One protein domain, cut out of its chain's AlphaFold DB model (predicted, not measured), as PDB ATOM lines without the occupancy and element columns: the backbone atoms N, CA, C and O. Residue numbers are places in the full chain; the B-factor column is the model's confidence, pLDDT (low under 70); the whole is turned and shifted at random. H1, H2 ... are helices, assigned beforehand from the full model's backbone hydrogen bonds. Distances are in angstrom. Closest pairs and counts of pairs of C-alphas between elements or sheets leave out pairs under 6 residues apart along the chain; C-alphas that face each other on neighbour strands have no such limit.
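Overview. This is residues 4 to 81 of the 88 residues of an uncharacterized protein of marine sediment metagenome (UniProt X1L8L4). The longest helix, H1, packs on H5 and H6, the three centres making a triangle; short H2, H3 and H4 form a looser group toward one end of the longest axis. The printed part has 78 residues with six named helices, H1 to H6 in chain order, and no named strand: all helix. It is compact, radius of gyration of the C-alphas 12.7 A, spanning 36 by 26 by 17 A.

Along the chain. H1, residues 4 to 19, runs 22.9 A from C-alpha 4 at (51.238, 88.225, 56.802). H5 is residues 51 to 62, 15.8 A; H6, 67 to 80, 20.5 A, ends at (38.705, 97.188, 46.746). H2 is 27 to 34, H3 38 to 41, H4 43 to 46.

Arrangement. H1 touches H5, C-alphas of Cys 13 and Tyr 61 closest at 6.2 A, and H6, Phe 10 and Phe 73 at 6.8 A. H2 and H4 are close but not clearly touching. O i to N i+4 pairs are within hydrogen-bond range throughout H1, H2 and H5, and 8 of 10 in H6.

Size, cuts and confidence. The printed part has no cut and no long link; pLDDT is under 70 at residues 34 to 45.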
ATOM      1  N   LYS A   4      51.860  87.271  55.869       73.75
ATOM      2  CA  LYS A   4      51.238  88.225  56.802       73.75
ATOM      3  C   LYS A   4      51.684  89.666  56.516       73.75
ATOM      4  O   LYS A   4      50.837  90.524  56.307       73.75
ATOM      5  N   ASN A   5      52.987  89.880  56.334       86.00
ATOM      6  CA  ASN A   5      53.550  91.193  56.004       86.00
ATOM      7  C   ASN A   5      53.073  91.725  54.636       86.00
ATOM      8  O   ASN A   5      53.041  92.928  54.404       86.00
ATOM      9  N   VAL A   6      52.722  90.839  53.696       89.12
ATOM     10  CA  VAL A   6      52.200  91.248  52.380       89.12
ATOM     11  C   VAL A   6      50.762  91.747  52.493       89.12
ATOM     12  O   VAL A   6      50.428  92.754  51.878       89.12
ATOM     13  N   VAL A   7      49.927  91.072  53.287       89.25
ATOM     14  CA  VAL A   7      48.546  91.510  53.542       89.25
ATOM     15  C   VAL A   7      48.531  92.854  54.273       89.25
ATOM     16  O   VAL A   7      47.736  93.721  53.929       89.25
ATOM     17  N   GLU A   8      49.451  93.069  55.214       92.25
ATOM     18  CA  GLU A   8      49.620  94.367  55.881       92.25
ATOM     19  C   GLU A   8      49.933  95.483  54.869       92.25
ATOM     20  O   GLU A   8      49.241  96.495  54.849       92.25
ATOM     21  N   LEU A   9      50.868  95.262  53.933       94.06
ATOM     22  CA  LEU A   9      51.166  96.228  52.861       94.06
ATOM     23  C   LEU A   9      49.970  96.510  51.939       94.06
ATOM     24  O   LEU A   9      49.869  97.604  51.383       94.06
ATOM     25  N   PHE A  10      49.094  95.526  51.729       92.69
ATOM     26  CA  PHE A  10      47.886  95.702  50.921       92.69
ATOM     27  C   PHE A  10      46.908  96.628  51.646       92.69
ATOM     28  O   PHE A  10      46.449  97.603  51.056       92.69
ATOM     29  N   ASN A  11      46.662  96.371  52.931       90.75
ATOM     30  CA  ASN A  11      45.780  97.190  53.760       90.75
ATOM     31  C   ASN A  11      46.323  98.614  53.936       90.75
ATOM     32  O   ASN A  11      45.575  99.571  53.778       90.75
ATOM     33  N   GLU A  12      47.630  98.777  54.160       93.31
ATOM     34  CA  GLU A  12      48.260 100.102  54.226       93.31
ATOM     35  C   GLU A  12      48.091 100.889  52.920       93.31
ATOM     36  O   GLU A  12      47.814 102.087  52.946       93.31
ATOM     37  N   CYS A  13      48.249 100.226  51.767       94.38
ATOM     38  CA  CYS A  13      48.017 100.865  50.474       94.38
ATOM     39  C   CYS A  13      46.565 101.332  50.337       94.38
ATOM     40  O   CYS A  13      46.318 102.400  49.786       94.38
ATOM     41  N   MET A  14      45.617 100.529  50.814       90.81
ATOM     42  CA  MET A  14      44.192 100.838  50.753       90.81
ATOM     43  C   MET A  14      43.814 102.012  51.635       90.81
ATOM     44  O   MET A  14      43.173 102.939  51.152       90.81
ATOM     45  N   ASP A  15      44.285 102.024  52.877       90.62
ATOM     46  CA  ASP A  15      44.069 103.148  53.782       90.62
ATOM     47  C   ASP A  15      44.630 104.456  53.213       90.62
ATOM     48  O   ASP A  15      43.992 105.502  53.321       90.62
ATOM     49  N   GLU A  16      45.804 104.419  52.570       93.75
ATOM     50  CA  GLU A  16      46.365 105.610  51.923       93.75
ATOM     51  C   GLU A  16      45.528 106.052  50.714       93.75
ATOM     52  O   GLU A  16      45.324 107.251  50.532       93.75
ATOM     53  N   LEU A  17      44.996 105.113  49.922       92.56
ATOM     54  CA  LEU A  17      44.088 105.427  48.814       92.56
ATOM     55  C   LEU A  17      42.771 106.045  49.301       92.56
ATOM     56  O   LEU A  17      42.317 107.015  48.704       92.56
ATOM     57  N   TYR A  18      42.181 105.536  50.385       89.81
ATOM     58  CA  TYR A  18      40.935 106.069  50.947       89.81
ATOM     59  C   TYR A  18      41.114 107.447  51.590       89.81
ATOM     60  O   TYR A  18      40.279 108.333  51.435       89.81
ATOM     61  N   ARG A  19      42.245 107.691  52.255       90.81
ATOM     62  CA  ARG A  19      42.554 109.032  52.780       90.81
ATOM     63  C   ARG A  19      42.857 110.043  51.680       90.81
ATOM     64  O   ARG A  19      42.727 111.240  51.913       90.81
ATOM     65  N   ALA A  20      43.305 109.570  50.519       91.69
ATOM     66  CA  ALA A  20      43.596 110.395  49.353       91.69
ATOM     67  C   ALA A  20      42.414 110.513  48.377       91.69
ATOM     68  O   ALA A  20      42.559 111.194  47.358       91.69
ATOM     69  N   SER A  21      41.282 109.851  48.645       90.69
ATOM     70  CA  SER A  21      40.072 110.024  47.847       90.69
ATOM     71  C   SER A  21      39.369 111.340  48.173       90.69
ATOM     72  O   SER A  21      39.634 111.967  49.196       90.69
ATOM     73  N   ASP A  22      38.442 111.734  47.309       87.12
ATOM     74  CA  ASP A  22      37.568 112.884  47.463       87.12
ATOM     75  C   ASP A  22      36.095 112.423  47.390       87.12
ATOM     76  O   ASP A  22      35.696 111.861  46.360       87.12
ATOM     77  N   PRO A  23      35.313 112.571  48.481       87.50
ATOM     78  CA  PRO A  23      35.776 112.995  49.802       87.50
ATOM     79  C   PRO A  23      36.683 111.925  50.449       87.50
ATOM     80  O   PRO A  23      36.583 110.736  50.112       87.50
ATOM     81  N   PRO A  24      37.579 112.305  51.375       88.44
ATOM     82  CA  PRO A  24      38.442 111.355  52.069       88.44
ATOM     83  C   PRO A  24      37.637 110.508  53.055       88.44
ATOM     84  O   PRO A  24      36.649 110.966  53.631       88.44
ATOM     85  N   ILE A  25      38.070 109.268  53.255       86.38
ATOM     86  CA  ILE A  25      37.413 108.314  54.152       86.38
ATOM     87  C   ILE A  25      38.429 107.319  54.716       86.38
ATOM     88  O   ILE A  25      39.506 107.104  54.160       86.38
ATOM     89  N   THR A  26      38.120 106.725  55.859       84.06
ATOM     90  CA  THR A  26      38.915 105.663  56.480       84.06
ATOM     91  C   THR A  26      38.253 104.303  56.305       84.06
ATOM     92  O   THR A  26      37.043 104.203  56.114       84.06
ATOM     93  N   TRP A  27      39.029 103.223  56.426       76.88
ATOM     94  CA  TRP A  27      38.471 101.872  56.376       76.88
ATOM     95  C   TRP A  27      37.371 101.641  57.418       76.88
ATOM     96  O   TRP A  27      36.347 101.056  57.087       76.88
ATOM     97  N   GLN A  28      37.528 102.153  58.643       78.44
ATOM     98  CA  GLN A  28      36.499 102.027  59.680       78.44
ATOM     99  C   GLN A  28      35.189 102.705  59.264       78.44
ATOM    100  O   GLN A  28      34.128 102.105  59.380       78.44
ATOM    101  N   GLU A  29      35.259 103.911  58.697       80.19
ATOM    102  CA  GLU A  29      34.071 104.600  58.187       80.19
ATOM    103  C   GLU A  29      33.439 103.863  57.001       80.19
ATOM    104  O   GLU A  29      32.223 103.918  56.835       80.19
ATOM    105  N   ILE A  30      34.234 103.157  56.185       77.94
ATOM    106  CA  ILE A  30      33.702 102.299  55.120       77.94
ATOM    107  C   ILE A  30      32.925 101.125  55.714       77.94
ATOM    108  O   ILE A  30      31.827 100.821  55.246       77.94
ATOM    109  N   LEU A  31      33.475 100.472  56.743       75.12
ATOM    110  CA  LEU A  31      32.781  99.402  57.456       75.12
ATOM    111  C   LEU A  31      31.462  99.928  58.039       75.12
ATOM    112  O   LEU A  31      30.414  99.344  57.795       75.12
ATOM    113  N   ASP A  32      31.490 101.068  58.719       75.44
ATOM    114  CA  ASP A  32      30.313 101.600  59.407       75.44
ATOM    115  C   ASP A  32      29.226 102.095  58.433       75.44
ATOM    116  O   ASP A  32      28.038 101.937  58.708       75.44
ATOM    117  N   LYS A  33      29.614 102.681  57.289       70.94
ATOM    118  CA  LYS A  33      28.669 103.243  56.304       70.94
ATOM    119  C   LYS A  33      28.161 102.227  55.289       70.94
ATOM    120  O   LYS A  33      27.002 102.293  54.901       70.94
ATOM    121  N   TYR A  34      29.014 101.309  54.838       68.94
ATOM    122  CA  TYR A  34      28.702 100.428  53.709       68.94
ATOM    123  C   TYR A  34      28.573  98.952  54.115       68.94
ATOM    124  O   TYR A  34      27.966  98.167  53.383       68.94
ATOM    125  N   ILE A  35      29.087  98.520  55.276       59.47
ATOM    126  CA  ILE A  35      28.879  97.150  55.775       59.47
ATOM    127  C   ILE A  35      27.651  97.112  56.688       59.47
ATOM    128  O   ILE A  35      27.721  97.262  57.898       59.47
ATOM    129  N   GLY A  36      26.504  96.836  56.071       59.03
ATOM    130  CA  GLY A  36      25.216  96.687  56.758       59.03
ATOM    131  C   GLY A  36      24.037  96.986  55.840       59.03
ATOM    132  O   GLY A  36      22.963  96.421  56.024       59.03
ATOM    133  N   ASP A  37      24.280  97.788  54.802       54.38
ATOM    134  CA  ASP A  37      23.263  98.242  53.862       54.38
ATOM    135  C   ASP A  37      23.480  97.705  52.435       54.38
ATOM    136  O   ASP A  37      24.558  97.213  52.075       54.38
ATOM    137  N   LYS A  38      22.438  97.794  51.600       51.44
ATOM    138  CA  LYS A  38      22.444  97.364  50.186       51.44
ATOM    139  C   LYS A  38      23.397  98.181  49.292       51.44
ATOM    140  O   LYS A  38      23.609  97.803  48.144       51.44
ATOM    141  N   GLU A  39      24.005  99.241  49.819       53.09
ATOM    142  CA  GLU A  39      24.876 100.184  49.102       53.09
ATOM    143  C   GLU A  39      26.359  99.778  49.040       53.09
ATOM    144  O   GLU A  39      27.195 100.558  48.588       53.09
ATOM    145  N   ARG A  40      26.731  98.544  49.426       54.69
ATOM    146  CA  ARG A  40      28.122  98.038  49.305       54.69
ATOM    147  C   ARG A  40      28.765  98.297  47.938       54.69
ATOM    148  O   ARG A  40      29.982  98.423  47.842       54.69
ATOM    149  N   THR A  41      27.957  98.334  46.887       54.16
ATOM    150  CA  THR A  41      28.376  98.555  45.501       54.16
ATOM    151  C   THR A  41      28.656 100.017  45.140       54.16
ATOM    152  O   THR A  41      29.203 100.259  44.067       54.16
ATOM    153  N   GLU A  42      28.335 100.984  46.002       60.72
ATOM    154  CA  GLU A  42      28.405 102.413  45.663       60.72
ATOM    155  C   GLU A  42      29.614 103.153  46.238       60.72
ATOM    156  O   GLU A  42      29.878 104.282  45.837       60.72
ATOM    157  N   PHE A  43      30.415 102.530  47.109       63.66
ATOM    158  CA  PHE A  43      31.603 103.172  47.686       63.66
ATOM    159  C   PHE A  43      32.504 103.834  46.613       63.66
ATOM    160  O   PHE A  43      32.889 104.998  46.743       63.66
ATOM    161  N   TYR A  44      32.780 103.127  45.510       63.53
ATOM    162  CA  TYR A  44      33.607 103.629  44.399       63.53
ATOM    163  C   TYR A  44      32.933 104.727  43.566       63.53
ATOM    164  O   TYR A  44      33.599 105.393  42.773       63.53
ATOM    165  N   MET A  45      31.616 104.898  43.702       66.56
ATOM    166  CA  MET A  45      30.867 105.965  43.038       66.56
ATOM    167  C   MET A  45      30.998 107.287  43.797       66.56
ATOM    168  O   MET A  45      31.046 108.344  43.164       66.56
ATOM    169  N   HIS A  46      31.115 107.209  45.125       74.94
ATOM    170  CA  HIS A  46      31.136 108.367  46.018       74.94
ATOM    171  C   HIS A  46      32.546 108.851  46.349       74.94
ATOM    172  O   HIS A  46      32.738 110.051  46.501       74.94
ATOM    173  N   HIS A  47      33.535 107.955  46.409       82.81
ATOM    174  CA  HIS A  47      34.917 108.284  46.765       82.81
ATOM    175  C   HIS A  47      35.853 108.074  45.575       82.81
ATOM    176  O   HIS A  47      36.167 106.941  45.201       82.81
ATOM    177  N   LYS A  48      36.320 109.171  44.973       86.12
ATOM    178  CA  LYS A  48      37.180 109.130  43.779       86.12
ATOM    179  C   LYS A  48      38.596 109.555  44.097       86.12
ATOM    180  O   LYS A  48      38.833 110.343  44.995       86.12
ATOM    181  N   ILE A  49      39.553 109.052  43.336       88.88
ATOM    182  CA  ILE A  49      40.945 109.481  43.419       88.88
ATOM    183  C   ILE A  49      41.471 109.669  42.007       88.88
ATOM    184  O   ILE A  49      41.220 108.837  41.129       88.88
ATOM    185  N   THR A  50      42.216 110.752  41.805       89.38
ATOM    186  CA  THR A  50      42.806 111.057  40.504       89.38
ATOM    187  C   THR A  50      43.745 109.938  40.065       89.38
ATOM    188  O   THR A  50      44.437 109.312  40.880       89.38
ATOM    189  N   ALA A  51      43.824 109.704  38.755       89.81
ATOM    190  CA  ALA A  51      44.729 108.699  38.198       89.81
ATOM    191  C   ALA A  51      46.200 108.911  38.621       89.81
ATOM    192  O   ALA A  51      46.937 107.938  38.820       89.81
ATOM    193  N   GLU A  52      46.622 110.168  38.794       91.19
ATOM    194  CA  GLU A  52      47.962 110.528  39.265       91.19
ATOM    195  C   GLU A  52      48.203 110.055  40.705       91.19
ATOM    196  O   GLU A  52      49.158 109.310  40.955       91.19
ATOM    197  N   ASN A  53      47.324 110.422  41.645       91.75
ATOM    198  CA  ASN A  53      47.463 110.034  43.051       91.75
ATOM    199  C   ASN A  53      47.359 108.518  43.218       91.75
ATOM    200  O   ASN A  53      48.186 107.913  43.906       91.75
ATOM    201  N   TYR A  54      46.420 107.888  42.509       93.19
ATOM    202  CA  TYR A  54      46.288 106.437  42.464       93.19
ATOM    203  C   TYR A  54      47.596 105.758  42.038       93.19
ATOM    204  O   TYR A  54      48.109 104.860  42.712       93.19
ATOM    205  N   THR A  55      48.181 106.208  40.925       93.12
ATOM    206  CA  THR A  55      49.421 105.642  40.376       93.12
ATOM    207  C   THR A  55      50.604 105.877  41.312       93.12
ATOM    208  O   THR A  55      51.419 104.976  41.523       93.12
ATOM    209  N   LYS A  56      50.697 107.066  41.913       95.50
ATOM    210  CA  LYS A  56      51.746 107.422  42.874       95.50
ATOM    211  C   LYS A  56      51.716 106.503  44.099       95.50
ATOM    212  O   LYS A  56      52.749 105.926  44.451       95.50
ATOM    213  N   ILE A  57      50.543 106.328  44.709       95.62
ATOM    214  CA  ILE A  57      50.360 105.504  45.912       95.62
ATOM    215  C   ILE A  57      50.580 104.025  45.578       95.62
ATOM    216  O   ILE A  57      51.427 103.367  46.181       95.62
ATOM    217  N   THR A  58      49.917 103.493  44.552       94.81
ATOM    218  CA  THR A  58      50.054 102.067  44.206       94.81
ATOM    219  C   THR A  58      51.489 101.694  43.815       94.81
ATOM    220  O   THR A  58      51.977 100.638  44.224       94.81
ATOM    221  N   ASN A  59      52.229 102.564  43.114       95.69
ATOM    222  CA  ASN A  59      53.643 102.325  42.798       95.69
ATOM    223  C   ASN A  59      54.556 102.361  44.033       95.69
ATOM    224  O   ASN A  59      55.509 101.577  44.099       95.69
ATOM    225  N   LYS A  60      54.279 103.230  45.015       95.94
ATOM    226  CA  LYS A  60      54.999 103.274  46.303       95.94
ATOM    227  C   LYS A  60      54.929 101.918  47.012       95.94
ATOM    228  O   LYS A  60      55.962 101.415  47.455       95.94
ATOM    229  N   TYR A  61      53.750 101.298  47.065       95.50
ATOM    230  CA  TYR A  61      53.556  99.995  47.715       95.50
ATOM    231  C   TYR A  61      54.010  98.816  46.850       95.50
ATOM    232  O   TYR A  61      54.669  97.903  47.350       95.50
ATOM    233  N   ARG A  62      53.789  98.864  45.530       93.44
ATOM    234  CA  ARG A  62      54.236  97.822  44.588       93.44
ATOM    235  C   ARG A  62      55.743  97.560  44.650       93.44
ATOM    236  O   ARG A  62      56.161  96.417  44.475       93.44
ATOM    237  N   LYS A  63      56.560  98.590  44.907       94.06
ATOM    238  CA  LYS A  63      58.021  98.457  45.084       94.06
ATOM    239  C   LYS A  63      58.405  97.682  46.349       94.06
ATOM    240  O   LYS A  63      59.439  97.025  46.352       94.06
ATOM    241  N   LYS A  64      57.576  97.737  47.395       94.00
ATOM    242  CA  LYS A  64      57.772  97.009  48.659       94.00
ATOM    243  C   LYS A  64      57.293  95.555  48.572       94.00
ATOM    244  O   LYS A  64      57.750  94.712  49.334       94.00
ATOM    245  N   ILE A  65      56.385  95.254  47.639       91.56
ATOM    246  CA  ILE A  65      55.776  93.930  47.472       91.56
ATOM    247  C   ILE A  65      56.683  93.003  46.630       91.56
ATOM    248  O   ILE A  65      57.131  93.394  45.542       91.56
ATOM    249  N   PRO A  66      56.934  91.746  47.057       91.69
ATOM    250  CA  PRO A  66      57.771  90.809  46.319       91.69
ATOM    251  C   PRO A  66      57.108  90.423  44.993       91.69
ATOM    252  O   PRO A  66      55.878  90.329  44.944       91.69
ATOM    253  N   PRO A  67      57.884  90.122  43.934       92.44
ATOM    254  CA  PRO A  67      57.347  89.817  42.606       92.44
ATOM    255  C   PRO A  67      56.211  88.782  42.582       92.44
ATOM    256  O   PRO A  67      55.192  89.029  41.944       92.44
ATOM    257  N   LEU A  68      56.348  87.698  43.354       94.00
ATOM    258  CA  LEU A  68      55.351  86.632  43.539       94.00
ATOM    259  C   LEU A  68      53.940  87.147  43.887       94.00
ATOM    260  O   LEU A  68      52.950  86.564  43.461       94.00
ATOM    261  N   TYR A  69      53.833  88.235  44.648       93.19
ATOM    262  CA  TYR A  69      52.554  88.730  45.166       93.19
ATOM    263  C   TYR A  69      51.991  89.916  44.377       93.19
ATOM    264  O   TYR A  69      50.928  90.435  44.714       93.19
ATOM    265  N   ARG A  70      52.671  90.362  43.313       91.44
ATOM    266  CA  ARG A  70      52.237  91.533  42.529       91.44
ATOM    267  C   ARG A  70      50.906  91.304  41.812       91.44
ATOM    268  O   ARG A  70      50.108  92.232  41.744       91.44
ATOM    269  N   ASN A  71      50.638  90.085  41.336       93.38
ATOM    270  CA  ASN A  71      49.342  89.752  40.732       93.38
ATOM    271  C   ASN A  71      48.221  89.748  41.775       93.38
ATOM    272  O   ASN A  71      47.151  90.294  41.521       93.38
ATOM    273  N   SER A  72      48.479  89.208  42.972       93.25
ATOM    274  CA  SER A  72      47.527  89.270  44.085       93.25
ATOM    275  C   SER A  72      47.225  90.713  44.487       93.25
ATOM    276  O   SER A  72      46.075  91.034  44.754       93.25
ATOM    277  N   PHE A  73      48.234  91.587  44.469       92.88
ATOM    278  CA  PHE A  73      48.055  93.013  44.732       92.88
ATOM    279  C   PHE A  73      47.183  93.692  43.671       92.88
ATOM    280  O   PHE A  73      46.267  94.429  44.014       92.88
ATOM    281  N   ALA A  74      47.415  93.411  42.385       90.31
ATOM    282  CA  ALA A  74      46.600  93.963  41.302       90.31
ATOM    283  C   ALA A  74      45.128  93.525  41.404       90.31
ATOM    284  O   ALA A  74      44.238  94.364  41.305       90.31
ATOM    285  N   MET A  75      44.875  92.237  41.663       88.88
ATOM    286  CA  MET A  75      43.518  91.719  41.885       88.88
ATOM    287  C   MET A  75      42.858  92.329  43.119       88.88
ATOM    288  O   MET A  75      41.666  92.618  43.110       88.88
ATOM    289  N   PHE A  76      43.626  92.530  44.186       88.75
ATOM    290  CA  PHE A  76      43.135  93.165  45.399       88.75
ATOM    291  C   PHE A  76      42.707  94.615  45.142       88.75
ATOM    292  O   PHE A  76      41.600  94.989  45.515       88.75
ATOM    293  N   LEU A  77      43.520  95.392  44.422       88.94
ATOM    294  CA  LEU A  77      43.157  96.749  44.025       88.94
ATOM    295  C   LEU A  77      41.884  96.771  43.164       88.94
ATOM    296  O   LEU A  77      40.979  97.530  43.465       88.94
ATOM    297  N   LEU A  78      41.751  95.896  42.161       83.12
ATOM    298  CA  LEU A  78      40.546  95.850  41.313       83.12
ATOM    299  C   LEU A  78      39.240  95.643  42.095       83.12
ATOM    300  O   LEU A  78      38.201  96.140  41.678       83.12
ATOM    301  N   ASN A  79      39.292  94.903  43.201       78.06
ATOM    302  CA  ASN A  79      38.108  94.597  43.999       78.06
ATOM    303  C   ASN A  79      37.783  95.671  45.042       78.06
ATOM    304  O   ASN A  79      36.625  95.771  45.445       78.06
ATOM    305  N   TYR A  80      38.802  96.394  45.520       74.06
ATOM    306  CA  TYR A  80      38.705  97.188  46.746       74.06
ATOM    307  C   TYR A  80      39.100  98.660  46.603       74.06
ATOM    308  O   TYR A  80      38.790  99.442  47.502       74.06
ATOM    309  N   SER A  81      39.765  99.067  45.514       78.69
ATOM    310  CA  SER A  81      40.346 100.406  45.386       78.69
ATOM    311  C   SER A  81      39.425 101.445  44.742       78.69
ATOM    312  O   SER A  81      38.802 101.174  43.714       78.69
TER     313      SER A  81